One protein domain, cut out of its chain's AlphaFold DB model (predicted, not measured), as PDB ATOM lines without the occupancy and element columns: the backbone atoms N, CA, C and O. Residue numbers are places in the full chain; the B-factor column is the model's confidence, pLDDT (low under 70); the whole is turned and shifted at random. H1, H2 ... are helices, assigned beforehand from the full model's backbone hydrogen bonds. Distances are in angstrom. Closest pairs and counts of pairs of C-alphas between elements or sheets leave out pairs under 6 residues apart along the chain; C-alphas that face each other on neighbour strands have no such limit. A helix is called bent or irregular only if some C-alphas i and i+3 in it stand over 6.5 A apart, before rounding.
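AT A GLANCE: This is residues 71 to 94 and 103 to 184 of the 199 residues of an uncharacterized protein of Succiniclasticum ruminis (UniProt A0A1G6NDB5). Four long helices run nearly lengthwise in a rod, as two close pairs side by side: H1 with H2, and the hairpin of H3 and H4. H4 reaches across to both helices of the first pair, while the body of H3 lies on the far side of H4 from H2, and the turn at residues 155 to 160 sticks out at one end. The printed part has 106 residues, with four named helices in the order H1, H2, H3, H4 and no named strand; the class is all helix. It is compact, with a radius of gyration of the C-alphas of 14.9 A, and it spans 52 by 23 by 19 A.

HOW THE PARTS SIT: Start with H1, residues 71 to 94, and H2, residues 103 to 121: they touch, closest at the C-alphas of Gly 82 and Ser 113, 4.0 A apart, and run opposite ways at a shallow tilt of 12 degrees. Go on to H3, residues 129 to 155, which is apart from H2 and close to but not clearly touching H1, with the C-alphas of Leu 76 and Pro 131, the closest, 7.7 A apart. Last comes H4, residues 164 to 180, the hub, which touches the three other helices. H3 and H4 form a helical hairpin at a shallow tilt of 26 degrees, closest at the C-alphas of Gly 146 and Ala 168, 4.2 A apart. H4 touches H2, closest at the C-alphas of Leu 110 and Ala 174, 6.8 A apart, and they run the same way at a shallow tilt of 21 degrees. H1 touches H4 with residues 90 to 94 alone, and H4 touches H1 with residues 164 to 170 alone; the closest C-alphas, of Leu 90 and Val 167, are 5.9 A apart. H1, H2 and H4 are a bundle, three helices that run side by side. In H3 and H4 every O i to N i+4 pair is within hydrogen-bond range, against 19 of 20 in H1 and 13 of 15 in H2.

IN THESE COORDINATES: Find C-alpha 71 at (-11.440, 57.983, -118.350); from there H1 runs 35.1 A to C-alpha 94. It is neither bent nor irregular, but only just: C-alphas 75 and 78 are 6.3 A apart. H2 covers 26.9 A, and H3, the longest helix, 38.9 A to C-alpha 155 at (-50.764, 36.274, -125.825). H4 covers 24.2 A and ends with C-alpha 180 at (-22.555, 46.356, -134.461).

THE WHOLE: The two C-alphas farthest apart, of Asp 124 and Thr 158, are 52.1 A apart. Residues 95 to 102 are cut out, and C-alphas 94 and 103 stand 9.8 A apart across the cut. The links H2 to H3 and H3 to H4 are short. Mean pLDDT of the printed part is 74.8; look for values under 70 at residues 71 to 76, 116 to 132, 157 to 162 and 181 to 184.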
ATOM      1  N   SER A  71     -10.982  58.569-117.082       58.91
ATOM      2  CA  SER A  71     -11.440  57.983-118.350       58.91
ATOM      3  C   SER A  71     -12.670  57.086-118.144       58.91
ATOM      4  O   SER A  71     -13.673  57.230-118.843       58.91
ATOM      5  N   ALA A  72     -12.659  56.243-117.103       59.09
ATOM      6  CA  ALA A  72     -13.796  55.382-116.767       59.09
ATOM      7  C   ALA A  72     -15.052  56.177-116.359       59.09
ATOM      8  O   ALA A  72     -16.157  55.847-116.781       59.09
ATOM      9  N   ILE A  73     -14.901  57.251-115.578       63.03
ATOM     10  CA  ILE A  73     -16.036  58.093-115.158       63.03
ATOM     11  C   ILE A  73     -16.621  58.868-116.346       63.03
ATOM     12  O   ILE A  73     -17.840  58.907-116.513       63.03
ATOM     13  N   LYS A  74     -15.767  59.421-117.217       62.91
ATOM     14  CA  LYS A  74     -16.205  60.076-118.464       62.91
ATOM     15  C   LYS A  74     -16.880  59.126-119.442       62.91
ATOM     16  O   LYS A  74     -17.644  59.578-120.276       62.91
ATOM     17  N   THR A  75     -16.608  57.835-119.314       64.12
ATOM     18  CA  THR A  75     -17.231  56.776-120.099       64.12
ATOM     19  C   THR A  75     -18.603  56.396-119.548       64.12
ATOM     20  O   THR A  75     -19.590  56.349-120.278       64.12
ATOM     21  N   LEU A  76     -18.684  56.146-118.241       67.44
ATOM     22  CA  LEU A  76     -19.888  55.595-117.621       67.44
ATOM     23  C   LEU A  76     -21.023  56.614-117.501       67.44
ATOM     24  O   LEU A  76     -22.176  56.247-117.693       67.44
ATOM     25  N   ILE A  77     -20.720  57.881-117.205       72.75
ATOM     26  CA  ILE A  77     -21.749  58.920-117.040       72.75
ATOM     27  C   ILE A  77     -22.595  59.113-118.312       72.75
ATOM     28  O   ILE A  77     -23.811  58.954-118.220       72.75
ATOM     29  N   PRO A  78     -22.018  59.418-119.492       70.06
ATOM     30  CA  PRO A  78     -22.810  59.604-120.706       70.06
ATOM     31  C   PRO A  78     -23.483  58.306-121.159       70.06
ATOM     32  O   PRO A  78     -24.594  58.354-121.674       70.06
ATOM     33  N   MET A  79     -22.872  57.143-120.906       71.00
ATOM     34  CA  MET A  79     -23.496  55.845-121.176       71.00
ATOM     35  C   MET A  79     -24.771  55.638-120.343       71.00
ATOM     36  O   MET A  79     -25.811  55.276-120.887       71.00
ATOM     37  N   ILE A  80     -24.719  55.899-119.031       76.75
ATOM     38  CA  ILE A  80     -25.887  55.793-118.142       76.75
ATOM     39  C   ILE A  80     -26.950  56.823-118.534       76.75
ATOM     40  O   ILE A  80     -28.134  56.493-118.572       76.75
ATOM     41  N   LEU A  81     -26.533  58.050-118.847       77.62
ATOM     42  CA  LEU A  81     -27.428  59.136-119.239       77.62
ATOM     43  C   LEU A  81     -28.166  58.807-120.548       77.62
ATOM     44  O   LEU A  81     -29.393  58.859-120.586       77.62
ATOM     45  N   GLY A  82     -27.434  58.392-121.587       76.00
ATOM     46  CA  GLY A  82     -28.000  57.990-122.873       76.00
ATOM     47  C   GLY A  82     -28.911  56.768-122.752       76.00
ATOM     48  O   GLY A  82     -29.988  56.731-123.344       76.00
ATOM     49  N   MET A  83     -28.532  55.771-121.944       78.31
ATOM     50  CA  MET A  83     -29.381  54.603-121.694       78.31
ATOM     51  C   MET A  83     -30.669  54.992-120.962       78.31
ATOM     52  O   MET A  83     -31.754  54.564-121.352       78.31
ATOM     53  N   GLY A  84     -30.569  55.828-119.926       81.62
ATOM     54  CA  GLY A  84     -31.727  56.323-119.183       81.62
ATOM     55  C   GLY A  84     -32.690  57.100-120.079       81.62
ATOM     56  O   GLY A  84     -33.898  56.880-120.023       81.62
ATOM     57  N   MET A  85     -32.154  57.941-120.963       81.75
ATOM     58  CA  MET A  85     -32.930  58.682-121.953       81.75
ATOM     59  C   MET A  85     -33.622  57.768-122.970       81.75
ATOM     60  O   MET A  85     -34.813  57.933-123.221       81.75
ATOM     61  N   PHE A  86     -32.934  56.749-123.491       85.50
ATOM     62  CA  PHE A  86     -33.550  55.760-124.380       85.50
ATOM     63  C   PHE A  86     -34.678  54.971-123.692       85.50
ATOM     64  O   PHE A  86     -35.762  54.830-124.260       85.50
ATOM     65  N   ILE A  87     -34.476  54.520-122.447       84.50
ATOM     66  CA  ILE A  87     -35.512  53.826-121.662       84.50
ATOM     67  C   ILE A  87     -36.722  54.738-121.426       84.50
ATOM     68  O   ILE A  87     -37.863  54.295-121.560       84.50
ATOM     69  N   PHE A  88     -36.491  56.014-121.109       83.25
ATOM     70  CA  PHE A  88     -37.565  56.996-120.977       83.25
ATOM     71  C   PHE A  88     -38.344  57.162-122.291       83.25
ATOM     72  O   PHE A  88     -39.575  57.186-122.282       83.25
ATOM     73  N   GLY A  89     -37.646  57.186-123.429       82.62
ATOM     74  CA  GLY A  89     -38.262  57.182-124.756       82.62
ATOM     75  C   GLY A  89     -39.128  55.947-125.014       82.62
ATOM     76  O   GLY A  89     -40.255  56.082-125.480       82.62
ATOM     77  N   LEU A  90     -38.657  54.749-124.652       85.06
ATOM     78  CA  LEU A  90     -39.448  53.515-124.768       85.06
ATOM     79  C   LEU A  90     -40.701  53.550-123.889       85.06
ATOM     80  O   LEU A  90     -41.767  53.108-124.315       85.06
ATOM     81  N   HIS A  91     -40.596  54.102-122.680       84.94
ATOM     82  CA  HIS A  91     -41.756  54.285-121.812       84.94
ATOM     83  C   HIS A  91     -42.782  55.245-122.428       84.94
ATOM     84  O   HIS A  91     -43.984  54.988-122.357       84.94
ATOM     85  N   TYR A  92     -42.316  56.307-123.090       83.56
ATOM     86  CA  TYR A  92     -43.188  57.223-123.819       83.56
ATOM     87  C   TYR A  92     -43.907  56.536-124.992       83.56
ATOM     88  O   TYR A  92     -45.114  56.704-125.129       83.56
ATOM     89  N   VAL A  93     -43.214  55.696-125.770       85.31
ATOM     90  CA  VAL A  93     -43.831  54.875-126.836       85.31
ATOM     91  C   VAL A  93     -44.898  53.940-126.286       85.31
ATOM     92  O   VAL A  93     -45.973  53.817-126.872       85.31
ATOM     93  N   TYR A  94     -44.620  53.304-125.148       83.50
ATOM     94  CA  TYR A  94     -45.559  52.387-124.515       83.50
ATOM     95  C   TYR A  94     -46.863  53.085-124.100       83.50
ATOM     96  O   TYR A  94     -47.942  52.546-124.333       83.50
ATOM     97  N   LEU A 103     -42.453  57.198-131.644       83.06
ATOM     98  CA  LEU A 103     -41.455  56.458-132.413       83.06
ATOM     99  C   LEU A 103     -40.304  57.357-132.888       83.06
ATOM    100  O   LEU A 103     -39.133  57.006-132.738       83.06
ATOM    101  N   ALA A 104     -40.612  58.542-133.419       81.00
ATOM    102  CA  ALA A 104     -39.598  59.508-133.834       81.00
ATOM    103  C   ALA A 104     -38.769  60.013-132.643       81.00
ATOM    104  O   ALA A 104     -37.543  60.115-132.737       81.00
ATOM    105  N   ALA A 105     -39.419  60.270-131.505       80.69
ATOM    106  CA  ALA A 105     -38.744  60.705-130.290       80.69
ATOM    107  C   ALA A 105     -37.804  59.625-129.730       80.69
ATOM    108  O   ALA A 105     -36.639  59.915-129.462       80.69
ATOM    109  N   VAL A 106     -38.261  58.371-129.607       85.56
ATOM    110  CA  VAL A 106     -37.403  57.279-129.115       85.56
ATOM    111  C   VAL A 106     -36.263  56.964-130.077       85.56
ATOM    112  O   VAL A 106     -35.171  56.633-129.629       85.56
ATOM    113  N   THR A 107     -36.474  57.120-131.387       83.12
ATOM    114  CA  THR A 107     -35.417  56.910-132.387       83.12
ATOM    115  C   THR A 107     -34.301  57.938-132.218       83.12
ATOM    116  O   THR A 107     -33.126  57.587-132.295       83.12
ATOM    117  N   LEU A 108     -34.638  59.197-131.928       81.50
ATOM    118  CA  LEU A 108     -33.630  60.216-131.633       81.50
ATOM    119  C   LEU A 108     -32.886  59.937-130.332       81.50
ATOM    120  O   LEU A 108     -31.662  60.032-130.314       81.50
ATOM    121  N   LEU A 109     -33.601  59.518-129.286       83.81
ATOM    122  CA  LEU A 109     -32.993  59.112-128.015       83.81
ATOM    123  C   LEU A 109     -32.091  57.879-128.188       83.81
ATOM    124  O   LEU A 109     -31.060  57.767-127.532       83.81
ATOM    125  N   LEU A 110     -32.437  56.967-129.103       82.69
ATOM    126  CA  LEU A 110     -31.592  55.832-129.463       82.69
ATOM    127  C   LEU A 110     -30.313  56.289-130.165       82.69
ATOM    128  O   LEU A 110     -29.225  55.887-129.756       82.69
ATOM    129  N   ILE A 111     -30.431  57.130-131.198       80.25
ATOM    130  CA  ILE A 111     -29.273  57.679-131.916       80.25
ATOM    131  C   ILE A 111     -28.366  58.403-130.926       80.25
ATOM    132  O   ILE A 111     -27.171  58.139-130.887       80.25
ATOM    133  N   GLU A 112     -28.919  59.251-130.068       76.00
ATOM    134  CA  GLU A 112     -28.164  59.913-129.013       76.00
ATOM    135  C   GLU A 112     -27.405  58.928-128.129       76.00
ATOM    136  O   GLU A 112     -26.197  59.070-127.927       76.00
ATOM    137  N   SER A 113     -28.113  57.927-127.614       75.94
ATOM    138  CA  SER A 113     -27.546  56.913-126.739       75.94
ATOM    139  C   SER A 113     -26.394  56.181-127.425       75.94
ATOM    140  O   SER A 113     -25.328  55.984-126.837       75.94
ATOM    141  N   MET A 114     -26.548  55.867-128.714       73.44
ATOM    142  CA  MET A 114     -25.494  55.283-129.532       73.44
ATOM    143  C   MET A 114     -24.295  56.209-129.701       73.44
ATOM    144  O   MET A 114     -23.167  55.750-129.544       73.44
ATOM    145  N   VAL A 115     -24.498  57.493-130.004       70.94
ATOM    146  CA  VAL A 115     -23.378  58.415-130.224       70.94
ATOM    147  C   VAL A 115     -22.650  58.695-128.901       70.94
ATOM    148  O   VAL A 115     -21.420  58.645-128.864       70.94
ATOM    149  N   MET A 116     -23.372  58.855-127.783       68.19
ATOM    150  CA  MET A 116     -22.790  58.927-126.434       68.19
ATOM    151  C   MET A 116     -21.950  57.689-126.101       68.19
ATOM    152  O   MET A 116     -20.846  57.820-125.578       68.19
ATOM    153  N   CYS A 117     -22.430  56.497-126.458       65.69
ATOM    154  CA  CYS A 117     -21.691  55.242-126.303       65.69
ATOM    155  C   CYS A 117     -20.513  55.094-127.291       65.69
ATOM    156  O   CYS A 117     -19.508  54.458-126.975       65.69
ATOM    157  N   GLY A 118     -20.619  55.664-128.492       59.44
ATOM    158  CA  GLY A 118     -19.605  55.600-129.546       59.44
ATOM    159  C   GLY A 118     -18.411  56.518-129.285       59.44
ATOM    160  O   GLY A 118     -17.266  56.091-129.434       59.44
ATOM    161  N   ALA A 119     -18.652  57.741-128.802       55.50
ATOM    162  CA  ALA A 119     -17.591  58.668-128.395       55.50
ATOM    163  C   ALA A 119     -16.674  58.060-127.320       55.50
ATOM    164  O   ALA A 119     -15.457  58.246-127.340       55.50
ATOM    165  N   VAL A 120     -17.256  57.242-126.447       54.28
ATOM    166  CA  VAL A 120     -16.572  56.480-125.404       54.28
ATOM    167  C   VAL A 120     -15.636  55.396-125.956       54.28
ATOM    168  O   VAL A 120     -14.568  55.168-125.394       54.28
ATOM    169  N   SER A 121     -15.985  54.744-127.068       47.94
ATOM    170  CA  SER A 121     -15.136  53.699-127.673       47.94
ATOM    171  C   SER A 121     -13.946  54.265-128.457       47.94
ATOM    172  O   SER A 121     -12.987  53.543-128.710       47.94
ATOM    173  N   SER A 122     -13.986  55.549-128.831       47.47
ATOM    174  CA  SER A 122     -12.922  56.217-129.599       47.47
ATOM    175  C   SER A 122     -11.754  56.738-128.753       47.47
ATOM    176  O   SER A 122     -10.721  57.119-129.300       47.47
ATOM    177  N   SER A 123     -11.886  56.771-127.422       49.69
ATOM    178  CA  SER A 123     -10.779  57.171-126.552       49.69
ATOM    179  C   SER A 123      -9.768  56.025-126.426       49.69
ATOM    180  O   SER A 123     -10.069  55.017-125.793       49.69
ATOM    181  N   ASP A 124      -8.572  56.218-126.995       45.22
ATOM    182  CA  ASP A 124      -7.388  55.330-127.104       45.22
ATOM    183  C   ASP A 124      -6.913  54.581-125.835       45.22
ATOM    184  O   ASP A 124      -5.914  53.859-125.847       45.22
ATOM    185  N   THR A 125      -7.595  54.711-124.702       44.38
ATOM    186  CA  THR A 125      -7.329  53.888-123.525       44.38
ATOM    187  C   THR A 125      -8.073  52.573-123.657       44.38
ATOM    188  O   THR A 125      -9.265  52.532-123.364       44.38
ATOM    189  N   GLY A 126      -7.355  51.526-124.086       46.12
ATOM    190  CA  GLY A 126      -7.830  50.145-124.216       46.12
ATOM    191  C   GLY A 126      -8.992  49.846-123.275       46.12
ATOM    192  O   GLY A 126      -8.819  49.796-122.054       46.12
ATOM    193  N   THR A 127     -10.187  49.739-123.856       50.78
ATOM    194  CA  THR A 127     -11.442  49.555-123.130       50.78
ATOM    195  C   THR A 127     -11.286  48.377-122.184       50.78
ATOM    196  O   THR A 127     -11.145  47.234-122.623       50.78
ATOM    197  N   GLY A 128     -11.267  48.652-120.877       53.53
ATOM    198  CA  GLY A 128     -11.219  47.607-119.862       53.53
ATOM    199  C   GLY A 128     -12.350  46.596-120.076       53.53
ATOM    200  O   GLY A 128     -13.378  46.904-120.677       53.53
ATOM    201  N   GLN A 129     -12.200  45.379-119.555       60.91
ATOM    202  CA  GLN A 129     -13.235  44.337-119.661       60.91
ATOM    203  C   GLN A 129     -14.614  44.782-119.126       60.91
ATOM    204  O   GLN A 129     -15.639  44.249-119.540       60.91
ATOM    205  N   LEU A 130     -14.644  45.772-118.228       64.88
ATOM    206  CA  LEU A 130     -15.826  46.210-117.488       64.88
ATOM    207  C   LEU A 130     -16.882  46.948-118.344       64.88
ATOM    208  O   LEU A 130     -18.021  46.483-118.365       64.88
ATOM    209  N   PRO A 131     -16.565  48.023-119.102       65.62
ATOM    210  CA  PRO A 131     -17.530  48.640-120.022       65.62
ATOM    211  C   PRO A 131     -18.039  47.658-121.080       65.62
ATOM    212  O   PRO A 131     -19.224  47.650-121.397       65.62
ATOM    213  N   ARG A 132     -17.181  46.759-121.572       68.94
ATOM    214  CA  ARG A 132     -17.580  45.740-122.548       68.94
ATOM    215  C   ARG A 132     -18.577  44.732-121.977       68.94
ATOM    216  O   ARG A 132     -19.548  44.393-122.647       68.94
ATOM    217  N   ALA A 133     -18.348  44.264-120.750       72.69
ATOM    218  CA  ALA A 133     -19.288  43.389-120.060       72.69
ATOM    219  C   ALA A 133     -20.643  44.085-119.848       72.69
ATOM    220  O   ALA A 133     -21.679  43.470-120.082       72.69
ATOM    221  N   LEU A 134     -20.639  45.375-119.491       75.00
ATOM    222  CA  LEU A 134     -21.865  46.168-119.361       75.00
ATOM    223  C   LEU A 134     -22.631  46.274-120.687       75.00
ATOM    224  O   LEU A 134     -23.832  46.019-120.693       75.00
ATOM    225  N   PHE A 135     -21.962  46.567-121.808       75.62
ATOM    226  CA  PHE A 135     -22.611  46.581-123.129       75.62
ATOM    227  C   PHE A 135     -23.250  45.236-123.472       75.62
ATOM    228  O   PHE A 135     -24.386  45.188-123.934       75.62
ATOM    229  N   TRP A 136     -22.547  44.138-123.202       80.88
ATOM    230  CA  TRP A 136     -23.074  42.796-123.425       80.88
ATOM    231  C   TRP A 136     -24.319  42.501-122.593       80.88
ATOM    232  O   TRP A 136     -25.317  42.024-123.131       80.88
ATOM    233  N   VAL A 137     -24.276  42.808-121.294       84.38
ATOM    234  CA  VAL A 137     -25.425  42.631-120.395       84.38
ATOM    235  C   VAL A 137     -26.609  43.474-120.865       84.38
ATOM    236  O   VAL A 137     -27.732  42.977-120.883       84.38
ATOM    237  N   LEU A 138     -26.366  44.710-121.306       82.06
ATOM    238  CA  LEU A 138     -27.408  45.583-121.839       82.06
ATOM    239  C   LEU A 138     -28.033  45.015-123.117       82.06
ATOM    240  O   LEU A 138     -29.253  44.906-123.183       82.06
ATOM    241  N   ILE A 139     -27.232  44.608-124.107       84.75
ATOM    242  CA  ILE A 139     -27.737  44.038-125.371       84.75
ATOM    243  C   ILE A 139     -28.577  42.794-125.116       84.75
ATOM    244  O   ILE A 139     -29.681  42.679-125.645       84.75
ATOM    245  N   VAL A 140     -28.079  41.879-124.281       88.00
ATOM    246  CA  VAL A 140     -28.827  40.672-123.920       88.00
ATOM    247  C   VAL A 140     -30.114  41.050-123.191       88.00
ATOM    248  O   VAL A 140     -31.174  40.532-123.529       88.00
ATOM    249  N   GLY A 141     -30.050  41.994-122.248       87.31
ATOM    250  CA  GLY A 141     -31.220  42.498-121.535       87.31
ATOM    251  C   GLY A 141     -32.281  43.076-122.474       87.31
ATOM    252  O   GLY A 141     -33.458  42.756-122.332       87.31
ATOM    253  N   MET A 142     -31.877  43.860-123.474       87.88
ATOM    254  CA  MET A 142     -32.784  44.422-124.478       87.88
ATOM    255  C   MET A 142     -33.380  43.370-125.398       87.88
ATOM    256  O   MET A 142     -34.575  43.424-125.664       87.88
ATOM    257  N   ALA A 143     -32.588  42.396-125.847       88.50
ATOM    258  CA  ALA A 143     -33.094  41.299-126.663       88.50
ATOM    259  C   ALA A 143     -34.135  40.474-125.888       88.50
ATOM    260  O   ALA A 143     -35.217  40.202-126.403       88.50
ATOM    261  N   VAL A 144     -33.852  40.140-124.624       91.75
ATOM    262  CA  VAL A 144     -34.790  39.419-123.747       91.75
ATOM    263  C   VAL A 144     -36.052  40.246-123.490       91.75
ATOM    264  O   VAL A 144     -37.155  39.716-123.603       91.75
ATOM    265  N   ALA A 145     -35.915  41.543-123.200       88.12
ATOM    266  CA  ALA A 145     -37.056  42.438-123.031       88.12
ATOM    267  C   ALA A 145     -37.892  42.545-124.320       88.12
ATOM    268  O   ALA A 145     -39.116  42.487-124.258       88.12
ATOM    269  N   GLY A 146     -37.251  42.629-125.487       87.38
ATOM    270  CA  GLY A 146     -37.921  42.657-126.787       87.38
ATOM    271  C   GLY A 146     -38.714  41.379-127.057       87.38
ATOM    272  O   GLY A 146     -39.868  41.453-127.473       87.38
ATOM    273  N   VAL A 147     -38.140  40.207-126.756       89.69
ATOM    274  CA  VAL A 147     -38.860  38.920-126.814       89.69
ATOM    275  C   VAL A 147     -40.050  38.922-125.859       89.69
ATOM    276  O   VAL A 147     -41.140  38.517-126.249       89.69
ATOM    277  N   TRP A 148     -39.868  39.397-124.626       90.75
ATOM    278  CA  TRP A 148     -40.935  39.453-123.628       90.75
ATOM    279  C   TRP A 148     -42.123  40.309-124.087       90.75
ATOM    280  O   TRP A 148     -43.259  39.841-124.042       90.75
ATOM    281  N   PHE A 149     -41.876  41.527-124.585       86.88
ATOM    282  CA  PHE A 149     -42.928  42.397-125.129       86.88
ATOM    283  C   PHE A 149     -43.640  41.767-126.332       86.88
ATOM    284  O   PHE A 149     -44.861  41.850-126.431       86.88
ATOM    285  N   PHE A 150     -42.896  41.087-127.207       86.00
ATOM    286  CA  PHE A 150     -43.465  40.406-128.367       86.00
ATOM    287  C   PHE A 150     -44.347  39.210-127.976       86.00
ATOM    288  O   PHE A 150     -45.428  39.024-128.526       86.00
ATOM    289  N   VAL A 151     -43.925  38.418-126.985       86.31
ATOM    290  CA  VAL A 151     -44.743  37.324-126.436       86.31
ATOM    291  C   VAL A 151     -46.010  37.878-125.791       86.31
ATOM    292  O   VAL A 151     -47.086  37.342-126.038       86.31
ATOM    293  N   GLN A 152     -45.906  38.967-125.019       84.62
ATOM    294  CA  GLN A 152     -47.075  39.605-124.415       84.62
ATOM    295  C   GLN A 152     -48.091  40.075-125.453       84.62
ATOM    296  O   GLN A 152     -49.285  39.964-125.191       84.62
ATOM    297  N   GLU A 153     -47.636  40.571-126.604       82.25
ATOM    298  CA  GLU A 153     -48.519  40.929-127.713       82.25
ATOM    299  C   GLU A 153     -49.252  39.705-128.270       82.25
ATOM    300  O   GLU A 153     -50.473  39.707-128.367       82.25
ATOM    301  N   ILE A 154     -48.527  38.621-128.563       82.19
ATOM    302  CA  ILE A 154     -49.120  37.395-129.123       82.19
ATOM    303  C   ILE A 154     -50.138  36.767-128.162       82.19
ATOM    304  O   ILE A 154     -51.130  36.187-128.597       82.19
ATOM    305  N   THR A 155     -49.885  36.848-126.855       82.06
ATOM    306  CA  THR A 155     -50.764  36.274-125.825       82.06
ATOM    307  C   THR A 155     -51.920  37.184-125.411       82.06
ATOM    308  O   THR A 155     -52.792  36.742-124.664       82.06
ATOM    309  N   ALA A 156     -51.933  38.449-125.838       75.94
ATOM    310  CA  ALA A 156     -53.006  39.371-125.500       75.94
ATOM    311  C   ALA A 156     -54.223  39.109-126.405       75.94
ATOM    312  O   ALA A 156     -54.225  39.439-127.584       75.94
ATOM    313  N   GLU A 157     -55.284  38.523-125.842       60.97
ATOM    314  CA  GLU A 157     -56.564  38.297-126.542       60.97
ATOM    315  C   GLU A 157     -57.387  39.587-126.735       60.97
ATOM    316  O   GLU A 157     -58.366  39.615-127.481       60.97
ATOM    317  N   THR A 158     -57.011  40.672-126.057       56.22
ATOM    318  CA  THR A 158     -57.707  41.961-126.090       56.22
ATOM    319  C   THR A 158     -57.158  42.876-127.180       56.22
ATOM    320  O   THR A 158     -55.961  43.129-127.230       56.22
ATOM    321  N   GLN A 159     -58.069  43.443-127.975       53.97
ATOM    322  CA  GLN A 159     -57.858  44.378-129.093       53.97
ATOM    323  C   GLN A 159     -57.118  45.694-128.759       53.97
ATOM    324  O   GLN A 159     -56.935  46.527-129.648       53.97
ATOM    325  N   ASP A 160     -56.696  45.895-127.510       56.31
ATOM    326  CA  ASP A 160     -55.935  47.068-127.090       56.31
ATOM    327  C   ASP A 160     -54.445  46.830-127.359       56.31
ATOM    328  O   ASP A 160     -53.694  46.348-126.508       56.31
ATOM    329  N   SER A 161     -54.027  47.183-128.576       55.94
ATOM    330  CA  SER A 161     -52.623  47.283-128.978       55.94
ATOM    331  C   SER A 161     -51.971  48.457-128.235       55.94
ATOM    332  O   SER A 161     -51.774  49.540-128.784       55.94
ATOM    333  N   TYR A 162     -51.651  48.269-126.952       63.22
ATOM    334  CA  TYR A 162     -50.609  49.065-126.292       63.22
ATOM    335  C   TYR A 162     -49.356  48.924-127.149       63.22
ATOM    336  O   TYR A 162     -49.129  47.814-127.607       63.22
ATOM    337  N   GLY A 163     -48.568  49.977-127.385       73.69
ATOM    338  CA  GLY A 163     -47.474  50.017-128.380       73.69
ATOM    339  C   GLY A 163     -46.288  49.063-128.124       73.69
ATOM    340  O   GLY A 163     -45.129  49.472-128.083       73.69
ATOM    341  N   ARG A 164     -46.566  47.791-127.847       83.12
ATOM    342  CA  ARG A 164     -45.685  46.717-127.398       83.12
ATOM    343  C   ARG A 164     -44.879  46.190-128.567       83.12
ATOM    344  O   ARG A 164     -43.700  45.908-128.382       83.12
ATOM    345  N   VAL A 165     -45.477  46.106-129.758       84.50
ATOM    346  CA  VAL A 165     -44.767  45.752-130.995       84.50
ATOM    347  C   VAL A 165     -43.733  46.819-131.327       84.50
ATOM    348  O   VAL A 165     -42.597  46.497-131.671       84.50
ATOM    349  N   GLU A 166     -44.085  48.088-131.162       85.75
ATOM    350  CA  GLU A 166     -43.217  49.238-131.386       85.75
ATOM    351  C   GLU A 166     -42.059  49.258-130.387       85.75
ATOM    352  O   GLU A 166     -40.898  49.358-130.788       85.75
ATOM    353  N   VAL A 167     -42.352  49.082-129.093       86.31
ATOM    354  CA  VAL A 167     -41.334  48.957-128.037       86.31
ATOM    355  C   VAL A 167     -40.421  47.759-128.293       86.31
ATOM    356  O   VAL A 167     -39.199  47.900-128.223       86.31
ATOM    357  N   ALA A 168     -40.981  46.594-128.636       87.75
ATOM    358  CA  ALA A 168     -40.204  45.409-128.972       87.75
ATOM    359  C   ALA A 168     -39.281  45.687-130.163       87.75
ATOM    360  O   ALA A 168     -38.078  45.454-130.076       87.75
ATOM    361  N   THR A 169     -39.814  46.252-131.246       86.31
ATOM    362  CA  THR A 169     -39.048  46.588-132.453       86.31
ATOM    363  C   THR A 169     -37.895  47.535-132.128       86.31
ATOM    364  O   THR A 169     -36.762  47.287-132.536       86.31
ATOM    365  N   MET A 170     -38.143  48.573-131.328       87.06
ATOM    366  CA  MET A 170     -37.108  49.523-130.915       87.06
ATOM    367  C   MET A 170     -36.034  48.882-130.031       87.06
ATOM    368  O   MET A 170     -34.852  49.181-130.200       87.06
ATOM    369  N   LEU A 171     -36.404  47.955-129.142       88.81
ATOM    370  CA  LEU A 171     -35.448  47.176-128.345       88.81
ATOM    371  C   LEU A 171     -34.555  46.288-129.224       88.81
ATOM    372  O   LEU A 171     -33.346  46.220-128.995       88.81
ATOM    373  N   TRP A 172     -35.117  45.648-130.252       87.75
ATOM    374  CA  TRP A 172     -34.354  44.844-131.210       87.75
ATOM    375  C   TRP A 172     -33.409  45.694-132.065       87.75
ATOM    376  O   TRP A 172     -32.245  45.324-132.234       87.75
ATOM    377  N   ILE A 173     -33.876  46.844-132.564       87.00
ATOM    378  CA  ILE A 173     -33.038  47.790-133.315       87.00
ATOM    379  C   ILE A 173     -31.886  48.270-132.432       87.00
ATOM    380  O   ILE A 173     -30.735  48.217-132.861       87.00
ATOM    381  N   ALA A 174     -32.164  48.668-131.188       85.44
ATOM    382  CA  ALA A 174     -31.140  49.112-130.248       85.44
ATOM    383  C   ALA A 174     -30.108  48.019-129.948       85.44
ATOM    384  O   ALA A 174     -28.904  48.270-130.017       85.44
ATOM    385  N   ALA A 175     -30.563  46.790-129.685       86.00
ATOM    386  CA  ALA A 175     -29.690  45.644-129.456       86.00
ATOM    387  C   ALA A 175     -28.777  45.370-130.663       86.00
ATOM    388  O   ALA A 175     -27.568  45.210-130.493       86.00
ATOM    389  N   GLY A 176     -29.328  45.363-131.882       83.69
ATOM    390  CA  GLY A 176     -28.557  45.153-133.109       83.69
ATOM    391  C   GLY A 176     -27.571  46.287-133.400       83.69
ATOM    392  O   GLY A 176     -26.422  46.043-133.772       83.69
ATOM    393  N   ALA A 177     -27.986  47.532-133.175       81.50
ATOM    394  CA  ALA A 177     -27.159  48.705-133.413       81.50
ATOM    395  C   ALA A 177     -25.988  48.786-132.418       81.50
ATOM    396  O   ALA A 177     -24.844  49.035-132.813       81.50
ATOM    397  N   TRP A 178     -26.230  48.485-131.140       79.12
ATOM    398  CA  TRP A 178     -25.167  48.386-130.140       79.12
ATOM    399  C   TRP A 178     -24.265  47.175-130.330       79.12
ATOM    400  O   TRP A 178     -23.066  47.271-130.075       79.12
ATOM    401  N   TRP A 179     -24.802  46.066-130.839       80.56
ATOM    402  CA  TRP A 179     -23.997  44.910-131.213       80.56
ATOM    403  C   TRP A 179     -22.979  45.256-132.299       80.56
ATOM    404  O   TRP A 179     -21.794  44.966-132.149       80.56
ATOM    405  N   TYR A 180     -23.427  45.925-133.366       76.38
ATOM    406  CA  TYR A 180     -22.555  46.356-134.461       76.38
ATOM    407  C   TYR A 180     -21.504  47.381-134.014       76.38
ATOM    408  O   TYR A 180     -20.395  47.412-134.538       76.38
ATOM    409  N   SER A 181     -21.847  48.208-133.027       68.56
ATOM    410  CA  SER A 181     -20.977  49.280-132.533       68.56
ATOM    411  C   SER A 181     -19.873  48.791-131.588       68.56
ATOM    412  O   SER A 181     -18.995  49.574-131.229       68.56
ATOM    413  N   MET A 182     -19.890  47.521-131.162       65.31
ATOM    414  CA  MET A 182     -18.834  46.989-130.303       65.31
ATOM    415  C   MET A 182     -17.525  46.779-131.080       65.31
ATOM    416  O   MET A 182     -17.528  46.107-132.114       65.31
ATOM    417  N   PRO A 183     -16.374  47.245-130.557       55.75
ATOM    418  CA  PRO A 183     -15.083  46.908-131.137       55.75
ATOM    419  C   PRO A 183     -14.852  45.391-131.042       55.75
ATOM    420  O   PRO A 183     -14.771  44.805-129.957       55.75
ATOM    421  N   VAL A 184     -14.775  44.733-132.200       51.56
ATOM    422  CA  VAL A 184     -14.400  43.322-132.304       51.56
ATOM    423  C   VAL A 184     -12.887  43.227-132.133       51.56
ATOM    424  O   VAL A 184     -12.131  43.651-133.005       51.56
TER     425      VAL A 184